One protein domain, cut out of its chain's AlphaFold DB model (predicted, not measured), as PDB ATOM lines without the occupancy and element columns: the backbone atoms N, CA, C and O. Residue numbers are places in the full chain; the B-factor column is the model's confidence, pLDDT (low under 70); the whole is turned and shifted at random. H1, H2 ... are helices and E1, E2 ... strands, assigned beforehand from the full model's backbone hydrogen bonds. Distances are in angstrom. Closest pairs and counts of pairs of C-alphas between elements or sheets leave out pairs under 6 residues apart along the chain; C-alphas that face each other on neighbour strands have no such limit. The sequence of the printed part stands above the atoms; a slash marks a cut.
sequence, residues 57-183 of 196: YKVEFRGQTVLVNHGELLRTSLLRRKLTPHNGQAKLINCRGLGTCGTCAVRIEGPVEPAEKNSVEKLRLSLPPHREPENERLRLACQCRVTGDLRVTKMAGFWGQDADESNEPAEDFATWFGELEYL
ATOM      1  N   TYR A  57      29.978   4.514  75.677       97.69
ATOM      2  CA  TYR A  57      28.742   3.758  75.809       97.69
ATOM      3  C   TYR A  57      29.002   2.394  76.423       97.69
ATOM      4  O   TYR A  57      30.068   1.800  76.233       97.69
ATOM      5  N   LYS A  58      28.014   1.888  77.152       98.31
ATOM      6  CA  LYS A  58      28.039   0.547  77.724       98.31
ATOM      7  C   LYS A  58      27.691  -0.463  76.643       98.31
ATOM      8  O   LYS A  58      26.644  -0.379  76.013       98.31
ATOM      9  N   VAL A  59      28.559  -1.447  76.461       98.50
ATOM     10  CA  VAL A  59      28.306  -2.604  75.603       98.50
ATOM     11  C   VAL A  59      28.294  -3.849  76.476       98.50
ATOM     12  O   VAL A  59      29.308  -4.199  77.081       98.50
ATOM     13  N   GLU A  60      27.142  -4.505  76.548       98.38
ATOM     14  CA  GLU A  60      26.968  -5.796  77.207       98.38
ATOM     15  C   GLU A  60      27.201  -6.927  76.202       98.38
ATOM     16  O   GLU A  60      26.499  -7.028  75.195       98.38
ATOM     17  N   PHE A  61      28.189  -7.784  76.465       98.00
ATOM     18  CA  PHE A  61      28.555  -8.895  75.591       98.00
ATOM     19  C   PHE A  61      29.127 -10.069  76.395       98.00
ATOM     20  O   PHE A  61      30.028  -9.884  77.211       98.00
ATOM     21  N   ARG A  62      28.613 -11.287  76.160       95.69
ATOM     22  CA  ARG A  62      29.022 -12.527  76.865       95.69
ATOM     23  C   ARG A  62      29.061 -12.375  78.402       95.69
ATOM     24  O   ARG A  62      29.975 -12.856  79.065       95.69
ATOM     25  N   GLY A  63      28.078 -11.671  78.964       94.56
ATOM     26  CA  GLY A  63      27.973 -11.427  80.410       94.56
ATOM     27  C   GLY A  63      28.944 -10.381  80.970       94.56
ATOM     28  O   GLY A  63      28.930 -10.140  82.173       94.56
ATOM     29  N   GLN A  64      29.761  -9.740  80.130       95.75
ATOM     30  CA  GLN A  64      30.611  -8.619  80.523       95.75
ATOM     31  C   GLN A  64      30.027  -7.291  80.044       95.75
ATOM     32  O   GLN A  64      29.442  -7.212  78.963       95.75
ATOM     33  N   THR A  65      30.235  -6.234  80.827       97.31
ATOM     34  CA  THR A  65      29.940  -4.855  80.426       97.31
ATOM     35  C   THR A  65      31.245  -4.117  80.204       97.31
ATOM     36  O   THR A  65      32.088  -4.056  81.099       97.31
ATOM     37  N   VAL A  66      31.401  -3.518  79.028       96.50
ATOM     38  CA  VAL A  66      32.589  -2.740  78.685       96.50
ATOM     39  C   VAL A  66      32.227  -1.355  78.161       96.50
ATOM     40  O   VAL A  66      31.168  -1.165  77.570       96.50
ATOM     41  N   LEU A  67      33.115  -0.381  78.366       97.50
ATOM     42  CA  LEU A  67      32.927   0.989  77.884       97.50
ATOM     43  C   LEU A  67      33.580   1.169  76.520       97.50
ATOM     44  O   LEU A  67      34.794   1.004  76.409       97.50
ATOM     45  N   VAL A  68      32.803   1.519  75.498       96.50
ATOM     46  CA  VAL A  68      33.255   1.714  74.113       96.50
ATOM     47  C   VAL A  68      33.113   3.176  73.721       96.50
ATOM     48  O   VAL A  68      32.070   3.774  73.953       96.50
ATOM     49  N   ASN A  69      34.157   3.761  73.130       95.12
ATOM     50  CA  ASN A  69      34.075   5.145  72.663       95.12
ATOM     51  C   ASN A  69      33.104   5.241  71.482       95.12
ATOM     52  O   ASN A  69      33.082   4.358  70.619       95.12
ATOM     53  N   HIS A  70      32.362   6.343  71.418       95.12
ATOM     54  CA  HIS A  70      31.522   6.674  70.280       95.12
ATOM     55  C   HIS A  70      32.302   6.532  68.961       95.12
ATOM     56  O   HIS A  70      33.447   6.971  68.824       95.12
ATOM     57  N   GLY A  71      31.680   5.888  67.977       95.00
ATOM     58  CA  GLY A  71      32.212   5.721  66.631       95.00
ATOM     59  C   GLY A  71      33.236   4.591  66.451       95.00
ATOM     60  O   GLY A  71      33.598   4.306  65.301       95.00
ATOM     61  N   GLU A  72      33.693   3.920  67.521       95.44
ATOM     62  CA  GLU A  72      34.548   2.727  67.396       95.44
ATOM     63  C   GLU A  72      33.803   1.594  66.674       95.44
ATOM     64  O   GLU A  72      32.608   1.377  66.890       95.44
ATOM     65  N   LEU A  73      34.510   0.843  65.815       97.44
ATOM     66  CA  LEU A  73      33.953  -0.374  65.218       97.44
ATOM     67  C   LEU A  73      33.706  -1.419  66.309       97.44
ATOM     68  O   LEU A  73      34.588  -1.700  67.124       97.44
ATOM     69  N   LEU A  74      32.529  -2.047  66.295       98.19
ATOM     70  CA  LEU A  74      32.119  -2.998  67.325       98.19
ATOM     71  C   LEU A  74      33.088  -4.187  67.419       98.19
ATOM     72  O   LEU A  74      33.539  -4.532  68.504       98.19
ATOM     73  N   ARG A  75      33.504  -4.771  66.287       97.94
ATOM     74  CA  ARG A  75      34.510  -5.848  66.289       97.94
ATOM     75  C   ARG A  75      35.809  -5.412  66.969       97.94
ATOM     76  O   ARG A  75      36.307  -6.119  67.834       97.94
ATOM     77  N   THR A  76      36.372  -4.280  66.556       96.88
ATOM     78  CA  THR A  76      37.657  -3.798  67.079       96.88
ATOM     79  C   THR A  76      37.562  -3.447  68.554       96.88
ATOM     80  O   THR A  76      38.442  -3.815  69.327       96.88
ATOM     81  N   SER A  77      36.494  -2.757  68.954       96.19
ATOM     82  CA  SER A  77      36.296  -2.346  70.342       96.19
ATOM     83  C   SER A  77      36.194  -3.545  71.281       96.19
ATOM     84  O   SER A  77      36.856  -3.518  72.319       96.19
ATOM     85  N   LEU A  78      35.465  -4.602  70.894       97.38
ATOM     86  CA  LEU A  78      35.412  -5.866  71.633       97.38
ATOM     87  C   LEU A  78      36.802  -6.508  71.735       97.38
ATOM     88  O   LEU A  78      37.262  -6.785  72.840       97.38
ATOM     89  N   LEU A  79      37.513  -6.665  70.613       96.44
ATOM     90  CA  LEU A  79      38.830  -7.317  70.589       96.44
ATOM     91  C   LEU A  79      39.875  -6.576  71.434       96.44
ATOM     92  O   LEU A  79      40.621  -7.212  72.174       96.44
ATOM     93  N   ARG A  80      39.889  -5.236  71.406       94.62
ATOM     94  CA  ARG A  80      40.772  -4.420  72.264       94.62
ATOM     95  C   ARG A  80      40.470  -4.572  73.753       94.62
ATOM     96  O   ARG A  80      41.340  -4.334  74.581       94.62
ATOM     97  N   ARG A  81      39.246  -4.974  74.086       95.25
ATOM     98  CA  ARG A  81      38.787  -5.272  75.449       95.25
ATOM     99  C   ARG A  81      38.815  -6.767  75.737       95.25
ATOM    100  O   ARG A  81      38.151  -7.221  76.659       95.25
ATOM    101  N   LYS A  82      39.591  -7.510  74.941       95.38
ATOM    102  CA  LYS A  82      39.821  -8.943  75.088       95.38
ATOM    103  C   LYS A  82      38.537  -9.771  75.027       95.38
ATOM    104  O   LYS A  82      38.441 -10.830  75.625       95.38
ATOM    105  N   LEU A  83      37.560  -9.309  74.250       96.56
ATOM    106  CA  LEU A  83      36.332 -10.027  73.933       96.56
ATOM    107  C   LEU A  83      36.285 -10.313  72.437       96.56
ATOM    108  O   LEU A  83      36.607  -9.457  71.616       96.56
ATOM    109  N   THR A  84      35.849 -11.508  72.047       97.12
ATOM    110  CA  THR A  84      35.809 -11.898  70.633       97.12
ATOM    111  C   THR A  84      34.380 -12.132  70.137       97.12
ATOM    112  O   THR A  84      33.635 -12.897  70.751       97.12
ATOM    113  N   PRO A  85      33.971 -11.529  68.998       97.69
ATOM    114  CA  PRO A  85      32.697 -11.838  68.345       97.69
ATOM    115  C   PRO A  85      32.754 -13.138  67.516       97.69
ATOM    116  O   PRO A  85      31.838 -13.429  66.743       97.69
ATOM    117  N   HIS A  86      33.845 -13.901  67.622       97.94
ATOM    118  CA  HIS A  86      34.095 -15.118  66.861       97.94
ATOM    119  C   HIS A  86      34.000 -16.355  67.766       97.94
ATOM    120  O   HIS A  86      34.533 -16.353  68.873       97.94
ATOM    121  N   ASN A  87      33.361 -17.416  67.275       97.56
ATOM    122  CA  ASN A  87      33.261 -18.696  67.984       97.56
ATOM    123  C   ASN A  87      34.407 -19.636  67.588       97.56
ATOM    124  O   ASN A  87      34.874 -19.602  66.448       97.56
ATOM    125  N   GLY A  88      34.823 -20.506  68.507       95.88
ATOM    126  CA  GLY A  88      35.757 -21.605  68.274       95.88
ATOM    127  C   GLY A  88      36.973 -21.199  67.441       95.88
ATOM    128  O   GLY A  88      37.625 -20.192  67.707       95.88
ATOM    129  N   GLN A  89      37.251 -21.956  66.379       96.00
ATOM    130  CA  GLN A  89      38.388 -21.689  65.492       96.00
ATOM    131  C   GLN A  89      38.235 -20.411  64.650       96.00
ATOM    132  O   GLN A  89      39.234 -19.878  64.175       96.00
ATOM    133  N   ALA A  90      37.032 -19.834  64.514       96.88
ATOM    134  CA  ALA A  90      36.855 -18.551  63.826       96.88
ATOM    135  C   ALA A  90      37.580 -17.390  64.535       96.88
ATOM    136  O   ALA A  90      37.860 -16.362  63.914       96.88
ATOM    137  N   LYS A  91      37.933 -17.565  65.816       95.56
ATOM    138  CA  LYS A  91      38.868 -16.703  66.554       95.56
ATOM    139  C   LYS A  91      40.189 -16.515  65.791       95.56
ATOM    140  O   LYS A  91      40.667 -15.390  65.643       95.56
ATOM    141  N   LEU A  92      40.715 -17.603  65.225       95.50
ATOM    142  CA  LEU A  92      41.927 -17.622  64.411       95.50
ATOM    143  C   LEU A  92      41.641 -17.426  62.919       95.50
ATOM    144  O   LEU A  92      42.366 -16.685  62.273       95.50
ATOM    145  N   ILE A  93      40.609 -18.042  62.343       95.12
ATOM    146  CA  ILE A  93      40.347 -17.984  60.892       95.12
ATOM    147  C   ILE A  93      39.205 -17.020  60.546       95.12
ATOM    148  O   ILE A  93      38.102 -17.415  60.172       95.12
ATOM    149  N   ASN A  94      39.465 -15.716  60.666       97.12
ATOM    150  CA  ASN A  94      38.532 -14.666  60.247       97.12
ATOM    151  C   ASN A  94      39.182 -13.636  59.309       97.12
ATOM    152  O   ASN A  94      40.398 -13.563  59.167       97.12
ATOM    153  N   CYS A  95      38.339 -12.819  58.672       97.25
ATOM    154  CA  CYS A  95      38.740 -11.860  57.636       97.25
ATOM    155  C   CYS A  95      39.298 -10.521  58.152       97.25
ATOM    156  O   CYS A  95      39.384  -9.575  57.374       97.25
ATOM    157  N   ARG A  96      39.573 -10.382  59.456       96.12
ATOM    158  CA  ARG A  96      40.120  -9.150  60.070       96.12
ATOM    159  C   ARG A  96      39.320  -7.866  59.831       96.12
ATOM    160  O   ARG A  96      39.822  -6.768  60.028       96.12
ATOM    161  N   GLY A  97      38.051  -8.000  59.456       96.50
ATOM    162  CA  GLY A  97      37.129  -6.881  59.276       96.50
ATOM    163  C   GLY A  97      36.732  -6.560  57.835       96.50
ATOM    164  O   GLY A  97      35.956  -5.632  57.647       96.50
ATOM    165  N   LEU A  98      37.157  -7.350  56.839       96.62
ATOM    166  CA  LEU A  98      36.734  -7.173  55.435       96.62
ATOM    167  C   LEU A  98      35.222  -7.323  55.199       96.62
ATOM    168  O   LEU A  98      34.728  -6.930  54.149       96.62
ATOM    169  N   GLY A  99      34.495  -7.969  56.114       97.19
ATOM    170  CA  GLY A  99      33.078  -8.299  55.926       97.19
ATOM    171  C   GLY A  99      32.822  -9.535  55.051       97.19
ATOM    172  O   GLY A  99      31.672  -9.865  54.796       97.19
ATOM    173  N   THR A 100      33.861 -10.271  54.638       97.25
ATOM    174  CA  THR A 100      33.736 -11.408  53.702       97.25
ATOM    175  C   THR A 100      33.550 -12.770  54.374       97.25
ATOM    176  O   THR A 100      32.944 -13.665  53.798       97.25
ATOM    177  N   CYS A 101      34.036 -12.975  55.603       97.69
ATOM    178  CA  CYS A 101      33.931 -14.295  56.250       97.69
ATOM    179  C   CYS A 101      32.583 -14.544  56.946       97.69
ATOM    180  O   CYS A 101      32.187 -15.697  57.092       97.69
ATOM    181  N   GLY A 102      31.881 -13.492  57.385       97.81
ATOM    182  CA  GLY A 102      30.625 -13.591  58.143       97.81
ATOM    183  C   GLY A 102      30.761 -14.094  59.590       97.81
ATOM    184  O   GLY A 102      29.782 -14.106  60.323       97.81
ATOM    185  N   THR A 103      31.955 -14.478  60.054       98.44
ATOM    186  CA  THR A 103      32.122 -15.127  61.371       98.44
ATOM    187  C   THR A 103      31.953 -14.184  62.566       98.44
ATOM    188  O   THR A 103      31.799 -14.647  63.694       98.44
ATOM    189  N   CYS A 104      31.949 -12.868  62.335       98.50
ATOM    190  CA  CYS A 104      31.620 -11.854  63.343       98.50
ATOM    191  C   CYS A 104      30.124 -11.488  63.372       98.50
ATOM    192  O   CYS A 104      29.778 -10.421  63.875       98.50
ATOM    193  N   ALA A 105      29.249 -12.329  62.805       98.62
ATOM    194  CA  ALA A 105      27.810 -12.107  62.877       98.62
ATOM    195  C   ALA A 105      27.319 -12.160  64.333       98.62
ATOM    196  O   ALA A 105      27.647 -13.102  65.067       98.62
ATOM    197  N   VAL A 106      26.557 -11.144  64.729       98.69
ATOM    198  CA  VAL A 106      25.984 -10.947  66.068       98.69
ATOM    199  C   VAL A 106      24.579 -10.353  65.953       98.69
ATOM    200  O   VAL A 106      24.287  -9.655  64.983       98.69
ATOM    201  N   ARG A 107      23.716 -10.599  66.942       98.44
ATOM    202  CA  ARG A 107      22.497  -9.805  67.154       98.44
ATOM    203  C   ARG A 107      22.879  -8.549  67.938       98.44
ATOM    204  O   ARG A 107      23.677  -8.634  68.870       98.44
ATOM    205  N   ILE A 108      22.333  -7.403  67.540       98.50
ATOM    206  CA  ILE A 108      22.586  -6.108  68.180       98.50
ATOM    207  C   ILE A 108      21.246  -5.507  68.593       98.50
ATOM    208  O   ILE A 108      20.355  -5.353  67.762       98.50
ATOM    209  N   GLU A 109      21.135  -5.153  69.865       98.50
ATOM    210  CA  GLU A 109      20.040  -4.371  70.430       98.50
ATOM    211  C   GLU A 109      20.620  -3.035  70.904       98.50
ATOM    212  O   GLU A 109      21.459  -3.003  71.804       98.50
ATOM    213  N   GLY A 110      20.207  -1.939  70.267       97.94
ATOM    214  CA  GLY A 110      20.735  -0.595  70.511       97.94
ATOM    215  C   GLY A 110      21.250   0.084  69.233       97.94
ATOM    216  O   GLY A 110      21.280  -0.540  68.167       97.94
ATOM    217  N   PRO A 111      21.612   1.378  69.305       97.75
ATOM    218  CA  PRO A 111      21.941   2.174  68.129       97.75
ATOM    219  C   PRO A 111      23.378   1.939  67.646       97.75
ATOM    220  O   PRO A 111      24.355   2.049  68.393       97.75
ATOM    221  N   VAL A 112      23.499   1.656  66.350       98.25
ATOM    222  CA  VAL A 112      24.772   1.559  65.636       98.25
ATOM    223  C   VAL A 112      24.713   2.342  64.334       98.25
ATOM    224  O   VAL A 112      23.635   2.553  63.786       98.25
ATOM    225  N   GLU A 113      25.876   2.716  63.810       97.00
ATOM    226  CA  GLU A 113      26.005   3.330  62.488       97.00
ATOM    227  C   GLU A 113      26.796   2.404  61.542       97.00
ATOM    228  O   GLU A 113      27.917   2.007  61.883       97.00
ATOM    229  N   PRO A 114      26.265   2.035  60.363       97.50
ATOM    230  CA  PRO A 114      24.923   2.342  59.862       97.50
ATOM    231  C   PRO A 114      23.817   1.587  60.613       97.50
ATOM    232  O   PRO A 114      23.982   0.409  60.958       97.50
ATOM    233  N   ALA A 115      22.674   2.255  60.806       97.38
ATOM    234  CA  ALA A 115      21.496   1.680  61.468       97.38
ATOM    235  C   ALA A 115      20.990   0.415  60.754       97.38
ATOM    236  O   ALA A 115      20.677  -0.582  61.399       97.38
ATOM    237  N   GLU A 116      21.035   0.414  59.422       97.38
ATOM    238  CA  GLU A 116      20.652  -0.713  58.569       97.38
ATOM    239  C   GLU A 116      21.863  -1.462  58.001       97.38
ATOM    240  O   GLU A 116      22.975  -0.930  57.942       97.38
ATOM    241  N   LYS A 117      21.642  -2.697  57.527       98.12
ATOM    242  CA  LYS A 117      22.688  -3.481  56.850       98.12
ATOM    243  C   LYS A 117      23.225  -2.735  55.627       98.12
ATOM    244  O   LYS A 117      22.464  -2.387  54.718       98.12
ATOM    245  N   ASN A 118      24.544  -2.577  55.550       97.00
ATOM    246  CA  ASN A 118      25.190  -2.075  54.337       97.00
ATOM    247  C   ASN A 118      25.211  -3.145  53.215       97.00
ATOM    248  O   ASN A 118      24.776  -4.281  53.409       97.00
ATOM    249  N   SER A 119      25.697  -2.800  52.017       97.75
ATOM    250  CA  SER A 119      25.736  -3.731  50.873       97.75
ATOM    251  C   SER A 119      26.606  -4.970  51.120       97.75
ATOM    252  O   SER A 119      26.235  -6.064  50.694       97.75
ATOM    253  N   VAL A 120      27.721  -4.824  51.843       97.38
ATOM    254  CA  VAL A 120      28.612  -5.932  52.222       97.38
ATOM    255  C   VAL A 120      27.903  -6.882  53.184       97.38
ATOM    256  O   VAL A 120      27.943  -8.093  52.991       97.38
ATOM    257  N   GLU A 121      27.207  -6.345  54.188       98.31
ATOM    258  CA  GLU A 121      26.409  -7.134  55.127       98.31
ATOM    259  C   GLU A 121      25.276  -7.873  54.416       98.31
ATOM    260  O   GLU A 121      25.123  -9.074  54.626       98.31
ATOM    261  N   LYS A 122      24.517  -7.181  53.554       97.44
ATOM    262  CA  LYS A 122      23.413  -7.773  52.780       97.44
ATOM    263  C   LYS A 122      23.894  -8.938  51.921       97.44
ATOM    264  O   LYS A 122      23.288 -10.001  51.964       97.44
ATOM    265  N   LEU A 123      24.995  -8.755  51.189       97.06
ATOM    266  CA  LEU A 123      25.572  -9.818  50.370       97.06
ATOM    267  C   LEU A 123      26.108 -10.960  51.233       97.06
ATOM    268  O   LEU A 123      25.848 -12.121  50.949       97.06
ATOM    269  N   ARG A 124      26.889 -10.668  52.278       97.69
ATOM    270  CA  ARG A 124      27.531 -11.747  53.030       97.69
ATOM    271  C   ARG A 124      26.524 -12.562  53.835       97.69
ATOM    272  O   ARG A 124      26.676 -13.779  53.895       97.69
ATOM    273  N   LEU A 125      25.541 -11.919  54.459       97.69
ATOM    274  CA  LEU A 125      24.550 -12.591  55.302       97.69
ATOM    275  C   LEU A 125      23.455 -13.302  54.494       97.69
ATOM    276  O   LEU A 125      22.719 -14.091  55.079       97.69
ATOM    277  N   SER A 126      23.358 -13.085  53.178       96.00
ATOM    278  CA  SER A 126      22.512 -13.895  52.287       96.00
ATOM    279  C   SER A 126      23.206 -15.162  51.767       96.00
ATOM    280  O   SER A 126      22.565 -15.995  51.129       96.00
ATOM    281  N   LEU A 127      24.506 -15.334  52.040       96.12
ATOM    282  CA  LEU A 127      25.277 -16.512  51.639       96.12
ATOM    283  C   LEU A 127      25.371 -17.549  52.770       96.12
ATOM    284  O   LEU A 127      25.472 -17.168  53.942       96.12
ATOM    285  N   PRO A 128      25.478 -18.853  52.439       95.12
ATOM    286  CA  PRO A 128      25.662 -19.905  53.428       95.12
ATOM    287  C   PRO A 128      26.803 -19.637  54.439       95.12
ATOM    288  O   PRO A 128      27.807 -18.980  54.124       95.12
ATOM    289  N   PRO A 129      26.672 -20.145  55.676       95.38
ATOM    290  CA  PRO A 129      25.546 -20.936  56.189       95.38
ATOM    291  C   PRO A 129      24.383 -20.085  56.734       95.38
ATOM    292  O   PRO A 129      23.472 -20.623  57.356       95.38
ATOM    293  N   HIS A 130      24.421 -18.762  56.556       94.50
ATOM    294  CA  HIS A 130      23.310 -17.893  56.929       94.50
ATOM    295  C   HIS A 130      22.136 -18.110  55.967       94.50
ATOM    296  O   HIS A 130      22.334 -18.410  54.790       94.50
ATOM    297  N   ARG A 131      20.913 -17.974  56.480       88.06
ATOM    298  CA  ARG A 131      19.676 -18.122  55.708       88.06
ATOM    299  C   ARG A 131      18.617 -17.150  56.208       88.06
ATOM    300  O   ARG A 131      18.643 -16.757  57.374       88.06
ATOM    301  N   GLU A 132      17.716 -16.769  55.317       89.06
ATOM    302  CA  GLU A 132      16.498 -16.056  55.690       89.06
ATOM    303  C   GLU A 132      15.495 -17.029  56.336       89.06
ATOM    304  O   GLU A 132      15.434 -18.192  55.918       89.06
ATOM    305  N   PRO A 133      14.695 -16.570  57.318       88.31
ATOM    306  CA  PRO A 133      14.673 -15.216  57.888       88.31
ATOM    307  C   PRO A 133      15.667 -15.008  59.051       88.31
ATOM    308  O   PRO A 133      15.792 -13.905  59.580       88.31
ATOM    309  N   GLU A 134      16.385 -16.039  59.510       88.12
ATOM    310  CA  GLU A 134      17.217 -15.937  60.720       88.12
ATOM    311  C   GLU A 134      18.396 -14.963  60.591       88.12
ATOM    312  O   GLU A 134      18.865 -14.422  61.593       88.12
ATOM    313  N   ASN A 135      18.876 -14.710  59.377       90.94
ATOM    314  CA  ASN A 135      19.919 -13.727  59.098       90.94
ATOM    315  C   ASN A 135      19.444 -12.265  59.249       90.94
ATOM    316  O   ASN A 135      20.279 -11.366  59.394       90.94
ATOM    317  N   GLU A 136      18.133 -12.000  59.259       92.56
ATOM    318  CA  GLU A 136      17.578 -10.644  59.316       92.56
ATOM    319  C   GLU A 136      17.927  -9.959  60.639       92.56
ATOM    320  O   GLU A 136      18.276  -8.778  60.655       92.56
ATOM    321  N   ARG A 137      17.965 -10.719  61.736       92.56
ATOM    322  CA  ARG A 137      18.373 -10.229  63.063       92.56
ATOM    323  C   ARG A 137      19.888 -10.064  63.240       92.56
ATOM    324  O   ARG A 137      20.323  -9.569  64.278       92.56
ATOM    325  N   LEU A 138      20.699 -10.514  62.281       97.69
ATOM    326  CA  LEU A 138      22.157 -10.493  62.392       97.69
ATOM    327  C   LEU A 138      22.754  -9.236  61.757       97.69
ATOM    328  O   LEU A 138      22.270  -8.727  60.748       97.69
ATOM    329  N   ARG A 139      23.855  -8.768  62.337       98.62
ATOM    330  CA  ARG A 139      24.735  -7.714  61.825       98.62
ATOM    331  C   ARG A 139      26.172  -8.207  61.854       98.62
ATOM    332  O   ARG A 139      26.523  -9.052  62.679       98.62
ATOM    333  N   LEU A 140      27.026  -7.689  60.976       98.69
ATOM    334  CA  LEU A 140      28.458  -7.979  61.047       98.69
ATOM    335  C   LEU A 140      29.121  -6.978  61.989       98.69
ATOM    336  O   LEU A 140      29.215  -5.798  61.667       98.69
ATOM    337  N   ALA A 141      29.669  -7.437  63.119       98.62
ATOM    338  CA  ALA A 141      30.302  -6.540  64.093       98.62
ATOM    339  C   ALA A 141      31.442  -5.691  63.490       98.62
ATOM    340  O   ALA A 141      31.754  -4.613  63.986       98.62
ATOM    341  N   CYS A 142      32.084  -6.149  62.408       98.12
ATOM    342  CA  CYS A 142      33.114  -5.375  61.710       98.12
ATOM    343  C   CYS A 142      32.583  -4.252  60.816       98.12
ATOM    344  O   CYS A 142      33.383  -3.543  60.216       98.12
ATOM    345  N   GLN A 143      31.270  -4.128  60.669       97.94
ATOM    346  CA  GLN A 143      30.613  -3.145  59.811       97.94
ATOM    347  C   GLN A 143      29.777  -2.136  60.608       97.94
ATOM    348  O   GLN A 143      29.274  -1.186  60.019       97.94
ATOM    349  N   CYS A 144      29.662  -2.308  61.929       98.25
ATOM    350  CA  CYS A 144      28.855  -1.465  62.807       98.25
ATOM    351  C   CYS A 144      29.739  -0.608  63.720       98.25
ATOM    352  O   CYS A 144      30.664  -1.122  64.354       98.25
ATOM    353  N   ARG A 145      29.428   0.685  63.821       97.81
ATOM    354  CA  ARG A 145      30.011   1.632  64.780       97.81
ATOM    355  C   ARG A 145      29.090   1.811  65.970       97.81
ATOM    356  O   ARG A 145      27.883   1.911  65.781       97.81
ATOM    357  N   VAL A 146      29.652   1.892  67.168       97.75
ATOM    358  CA  VAL A 146      28.871   2.110  68.392       97.75
ATOM    359  C   VAL A 146      28.480   3.584  68.505       97.75
ATOM    360  O   VAL A 146      29.360   4.440  68.556       97.75
ATOM    361  N   THR A 147      27.181   3.884  68.551       97.31
ATOM    362  CA  THR A 147      26.656   5.258  68.703       97.31
ATOM    363  C   THR A 147      25.744   5.423  69.924       97.31
ATOM    364  O   THR A 147      25.204   6.502  70.153       97.31
ATOM    365  N   GLY A 148      25.608   4.375  70.740       97.12
ATOM    366  CA  GLY A 148      24.894   4.371  72.015       97.12
ATOM    367  C   GLY A 148      25.113   3.062  72.773       97.12
ATOM    368  O   GLY A 148      25.921   2.231  72.354       97.12
ATOM    369  N   ASP A 149      24.402   2.887  73.887       98.38
ATOM    370  CA  ASP A 149      24.478   1.665  74.695       98.38
ATOM    371  C   ASP A 149      23.938   0.454  73.918       98.38
ATOM    372  O   ASP A 149      22.892   0.543  73.269       98.38
ATOM    373  N   LEU A 150      24.643  -0.679  73.990       98.69
ATOM    374  CA  LEU A 150      24.329  -1.893  73.234       98.69
ATOM    375  C   LEU A 150      24.203  -3.119  74.136       98.69
ATOM    376  O   LEU A 150      25.043  -3.356  75.004       98.69
ATOM    377  N   ARG A 151      23.246  -3.989  73.809       98.62
ATOM    378  CA  ARG A 151      23.296  -5.416  74.140       98.62
ATOM    379  C   ARG A 151      23.656  -6.187  72.876       98.62
ATOM    380  O   ARG A 151      22.981  -6.090  71.852       98.62
ATOM    381  N   VAL A 152      24.750  -6.940  72.935       98.56
ATOM    382  CA  VAL A 152      25.263  -7.719  71.808       98.56
ATOM    383  C   VAL A 152      25.223  -9.195  72.170       98.56
ATOM    384  O   VAL A 152      25.752  -9.618  73.198       98.56
ATOM    385  N   THR A 153      24.645  -9.998  71.284       98.38
ATOM    386  CA  THR A 153      24.544 -11.448  71.462       98.38
ATOM    387  C   THR A 153      25.265 -12.156  70.326       98.38
ATOM    388  O   THR A 153      24.973 -11.943  69.146       98.38
ATOM    389  N   LYS A 154      26.201 -13.045  70.673       98.25
ATOM    390  CA  LYS A 154      26.793 -13.976  69.712       98.25
ATOM    391  C   LYS A 154      25.981 -15.268  69.700       98.25
ATOM    392  O   LYS A 154      25.896 -15.936  70.721       98.25
ATOM    393  N   MET A 155      25.434 -15.625  68.542       97.50
ATOM    394  CA  MET A 155      24.739 -16.903  68.350       97.50
ATOM    395  C   MET A 155      25.732 -18.071  68.260       97.50
ATOM    396  O   MET A 155      26.919 -17.861  67.973       97.50
ATOM    397  N   ALA A 156      25.250 -19.289  68.485       96.88
ATOM    398  CA  ALA A 156      25.993 -20.535  68.369       96.88
ATOM    399  C   ALA A 156      26.333 -20.887  66.905       96.88
ATOM    400  O   ALA A 156      25.893 -20.242  65.946       96.88
ATOM    401  N   GLY A 157      27.196 -21.890  66.747       96.62
ATOM    402  CA  GLY A 157      27.722 -22.311  65.453       96.62
ATOM    403  C   GLY A 157      28.931 -21.494  65.005       96.62
ATOM    404  O   GLY A 157      29.180 -20.382  65.476       96.62
ATOM    405  N   PHE A 158      29.720 -22.039  64.080       96.94
ATOM    406  CA  PHE A 158      30.993 -21.432  63.672       96.94
ATOM    407  C   PHE A 158      30.834 -19.997  63.123       96.94
ATOM    408  O   PHE A 158      31.663 -19.126  63.400       96.94
ATOM    409  N   TRP A 159      29.742 -19.710  62.407       97.38
ATOM    410  CA  TRP A 159      29.432 -18.377  61.883       97.38
ATOM    411  C   TRP A 159      28.460 -17.585  62.760       97.38
ATOM    412  O   TRP A 159      28.241 -16.406  62.489       97.38
ATOM    413  N   GLY A 160      27.915 -18.162  63.832       96.50
ATOM    414  CA  GLY A 160      26.768 -17.576  64.529       96.50
ATOM    415  C   GLY A 160      25.464 -17.745  63.744       96.50
ATOM    416  O   GLY A 160      24.657 -16.820  63.714       96.50
ATOM    417  N   GLN A 161      25.319 -18.854  63.016       95.06
ATOM    418  CA  GLN A 161      24.161 -19.130  62.164       95.06
ATOM    419  C   GLN A 161      23.034 -19.886  62.882       95.06
ATOM    420  O   GLN A 161      21.932 -19.980  62.347       95.06
ATOM    421  N   ASP A 162      23.310 -20.436  64.064       94.81
ATOM    422  CA  ASP A 162      22.346 -21.263  64.781       94.81
ATOM    423  C   ASP A 162      21.330 -20.388  65.544       94.81
ATOM    424  O   ASP A 162      21.492 -19.170  65.693       94.81
ATOM    425  N   ALA A 163      20.233 -21.001  65.994       91.69
ATOM    426  CA  ALA A 163      19.156 -20.291  66.687       91.69
ATOM    427  C   ALA A 163      19.490 -19.963  68.149       91.69
ATOM    428  O   ALA A 163      18.976 -18.977  68.676       91.69
ATOM    429  N   ASP A 164      20.359 -20.758  68.769       95.12
ATOM    430  CA  ASP A 164      20.729 -20.628  70.172       95.12
ATOM    431  C   ASP A 164      21.858 -19.615  70.369       95.12
ATOM    432  O   ASP A 164      22.680 -19.378  69.480       95.12
ATOM    433  N   GLU A 165      21.923 -19.011  71.552       96.06
ATOM    434  CA  GLU A 165      23.056 -18.171  71.932       96.06
ATOM    435  C   GLU A 165      24.305 -19.033  72.173       96.06
ATOM    436  O   GLU A 165      24.222 -20.178  72.618       96.06
ATOM    437  N   SER A 166      25.483 -18.497  71.853       96.06
ATOM    438  CA  SER A 166      26.747 -19.189  72.110       96.06
ATOM    439  C   SER A 166      26.939 -19.369  73.615       96.06
ATOM    440  O   SER A 166      26.829 -18.411  74.377       96.06
ATOM    441  N   ASN A 167      27.273 -20.589  74.031       93.81
ATOM    442  CA  ASN A 167      27.593 -20.915  75.421       93.81
ATOM    443  C   ASN A 167      29.073 -20.683  75.766       93.81
ATOM    444  O   ASN A 167      29.495 -20.976  76.886       93.81
ATOM    445  N   GLU A 168      29.874 -20.184  74.820       92.19
ATOM    446  CA  GLU A 168      31.268 -19.866  75.094       92.19
ATOM    447  C   GLU A 168      31.362 -18.689  76.075       92.19
ATOM    448  O   GLU A 168      30.798 -17.619  75.804       92.19
ATOM    449  N   PRO A 169      32.124 -18.829  77.173       85.31
ATOM    450  CA  PRO A 169      32.273 -17.756  78.137       85.31
ATOM    451  C   PRO A 169      32.996 -16.552  77.521       85.31
ATOM    452  O   PRO A 169      33.631 -16.617  76.459       85.31
ATOM    453  N   ALA A 170      32.906 -15.416  78.206       82.12
ATOM    454  CA  ALA A 170      33.841 -14.333  77.972       82.12
ATOM    455  C   ALA A 170      35.221 -14.751  78.504       82.12
ATOM    456  O   ALA A 170      35.439 -14.826  79.710       82.12
ATOM    457  N   GLU A 171      36.128 -15.071  77.589       79.56
ATOM    458  CA  GLU A 171      37.520 -15.417  77.881       79.56
ATOM    459  C   GLU A 171      38.398 -14.173  77.736       79.56
ATOM    460  O   GLU A 171      38.062 -13.296  76.944       79.56
ATOM    461  N   ASP A 172      39.535 -14.119  78.439       82.75
ATOM    462  CA  ASP A 172      40.576 -13.096  78.245       82.75
ATOM    463  C   ASP A 172      41.249 -13.296  76.873       82.75
ATOM    464  O   ASP A 172      42.309 -13.907  76.746       82.75
ATOM    465  N   PHE A 173      40.578 -12.862  75.807       88.94
ATOM    466  CA  PHE A 173      40.992 -13.123  74.435       88.94
ATOM    467  C   PHE A 173      42.225 -12.300  74.044       88.94
ATOM    468  O   PHE A 173      42.201 -11.069  74.072       88.94
ATOM    469  N   ALA A 174      43.271 -12.978  73.570       89.50
ATOM    470  CA  ALA A 174      44.417 -12.353  72.918       89.50
ATOM    471  C   ALA A 174      44.352 -12.553  71.397       89.50
ATOM    472  O   ALA A 174      44.015 -13.631  70.904       89.50
ATOM    473  N   THR A 175      44.682 -11.510  70.634       88.81
ATOM    474  CA  THR A 175      44.741 -11.588  69.171       88.81
ATOM    475  C   THR A 175      46.021 -12.305  68.738       88.81
ATOM    476  O   THR A 175      47.092 -12.085  69.297       88.81
ATOM    477  N   TRP A 176      45.939 -13.147  67.704       89.31
ATOM    478  CA  TRP A 176      47.103 -13.903  67.213       89.31
ATOM    479  C   TRP A 176      48.129 -13.014  66.510       89.31
ATOM    480  O   TRP A 176      49.309 -13.344  66.472       89.31
ATOM    481  N   PHE A 177      47.676 -11.895  65.941       90.06
ATOM    482  CA  PHE A 177      48.496 -11.012  65.114       90.06
ATOM    483  C   PHE A 177      48.726  -9.630  65.745       90.06
ATOM    484  O   PHE A 177      49.157  -8.705  65.056       90.06
ATOM    485  N   GLY A 178      48.426  -9.460  67.039       90.75
ATOM    486  CA  GLY A 178      48.601  -8.182  67.734       90.75
ATOM    487  C   GLY A 178      47.839  -7.047  67.043       90.75
ATOM    488  O   GLY A 178      46.645  -7.178  66.772       90.75
ATOM    489  N   GLU A 179      48.532  -5.952  66.722       90.50
ATOM    490  CA  GLU A 179      47.941  -4.781  66.054       90.50
ATOM    491  C   GLU A 179      47.555  -5.021  64.584       90.50
ATOM    492  O   GLU A 179      46.656  -4.354  64.066       90.50
ATOM    493  N   LEU A 180      48.146  -6.016  63.907       90.94
ATOM    494  CA  LEU A 180      47.757  -6.364  62.531       90.94
ATOM    495  C   LEU A 180      46.308  -6.868  62.452       90.94
ATOM    496  O   LEU A 180      45.682  -6.798  61.394       90.94
ATOM    497  N   GLU A 181      45.741  -7.305  63.578       93.06
ATOM    498  CA  GLU A 181      44.330  -7.672  63.714       93.06
ATOM    499  C   GLU A 181      43.362  -6.538  63.316       93.06
ATOM    500  O   GLU A 181      42.213  -6.797  62.933       93.06
ATOM    501  N   TYR A 182      43.835  -5.290  63.402       93.06
ATOM    502  CA  TYR A 182      43.072  -4.063  63.178       93.06
ATOM    503  C   TYR A 182      43.474  -3.328  61.896       93.06
ATOM    504  O   TYR A 182      42.992  -2.224  61.650       93.06
ATOM    505  N   LEU A 183      44.330  -3.918  61.054       89.56
ATOM    506  CA  LEU A 183      44.874  -3.273  59.849       89.56
ATOM    507  C   LEU A 183      43.790  -2.719  58.905       89.56
ATOM    508  O   LEU A 183      44.004  -1.729  58.199       89.56
TER     509      LEU A 183
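Overview. This is residues 57 to 183 of the 196 residues of the protein "Hypothetical protein" of Pinguiococcus pyrenoidosus (UniProt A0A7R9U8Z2). With little regular structure, this is a strongly twisted five-stranded sheet with small helices H1 and H3 near opposite ends and long loops around it. H4 lies farther out, near H1. Of 127 printed residues, 46 are in named elements, ordered E1 E2 H1 H2 E3 H3 E4 E5 H4. The mixed sheet runs E2 E1 E5 E3 E4; the class is mixed, the whole compact, radius of gyration 13.0 A, spans 32 by 29 by 28 A.

Arrangement. E2, residues 64 to 69, and E1, 57 to 61, form an antiparallel hairpin, N 59 to O 66 2.8 A. E5, 150 to 153, is parallel to E1, N 60 to O 150 2.8 A. E3, 105 to 109, is antiparallel to E5, N 107 to O 153 2.9 A, and to E4, 138 to 140, N 106 to O 139 2.9 A. H1, 74 to 80, is on the sheet; its closest C-alphas to E2 are Ser 77 and Val 68, 6.3 A. H3, 119 to 125, only grazes it. H2, 88 to 91, and H4, 178 to 182, are not on it. E2, H1 H2, E3 make a split strand-helix-strand unit, two same-way strands with helices between, its crossover right-handed. Every O i to N i+4 pair is within hydrogen-bond range in H1 and H3; H4 has 0 of 1 but 2 of 2 O i to N i+3; H2 is too short.

Along the chain. E1 begins at C-alpha 57 (28.742, 3.758, 75.809); H4 ends at C-alpha 182 (43.072, -4.063, 63.178). E2 spans 16.2 A.

Size, cuts and confidence. The C-alphas farthest apart, Pro 133 and Gly 178, are 36.0 A apart. The printed part has no cut. Links H2 to E3, H3 to E4 and E5 to H4 are long. No printed residue is under 70 in pLDDT.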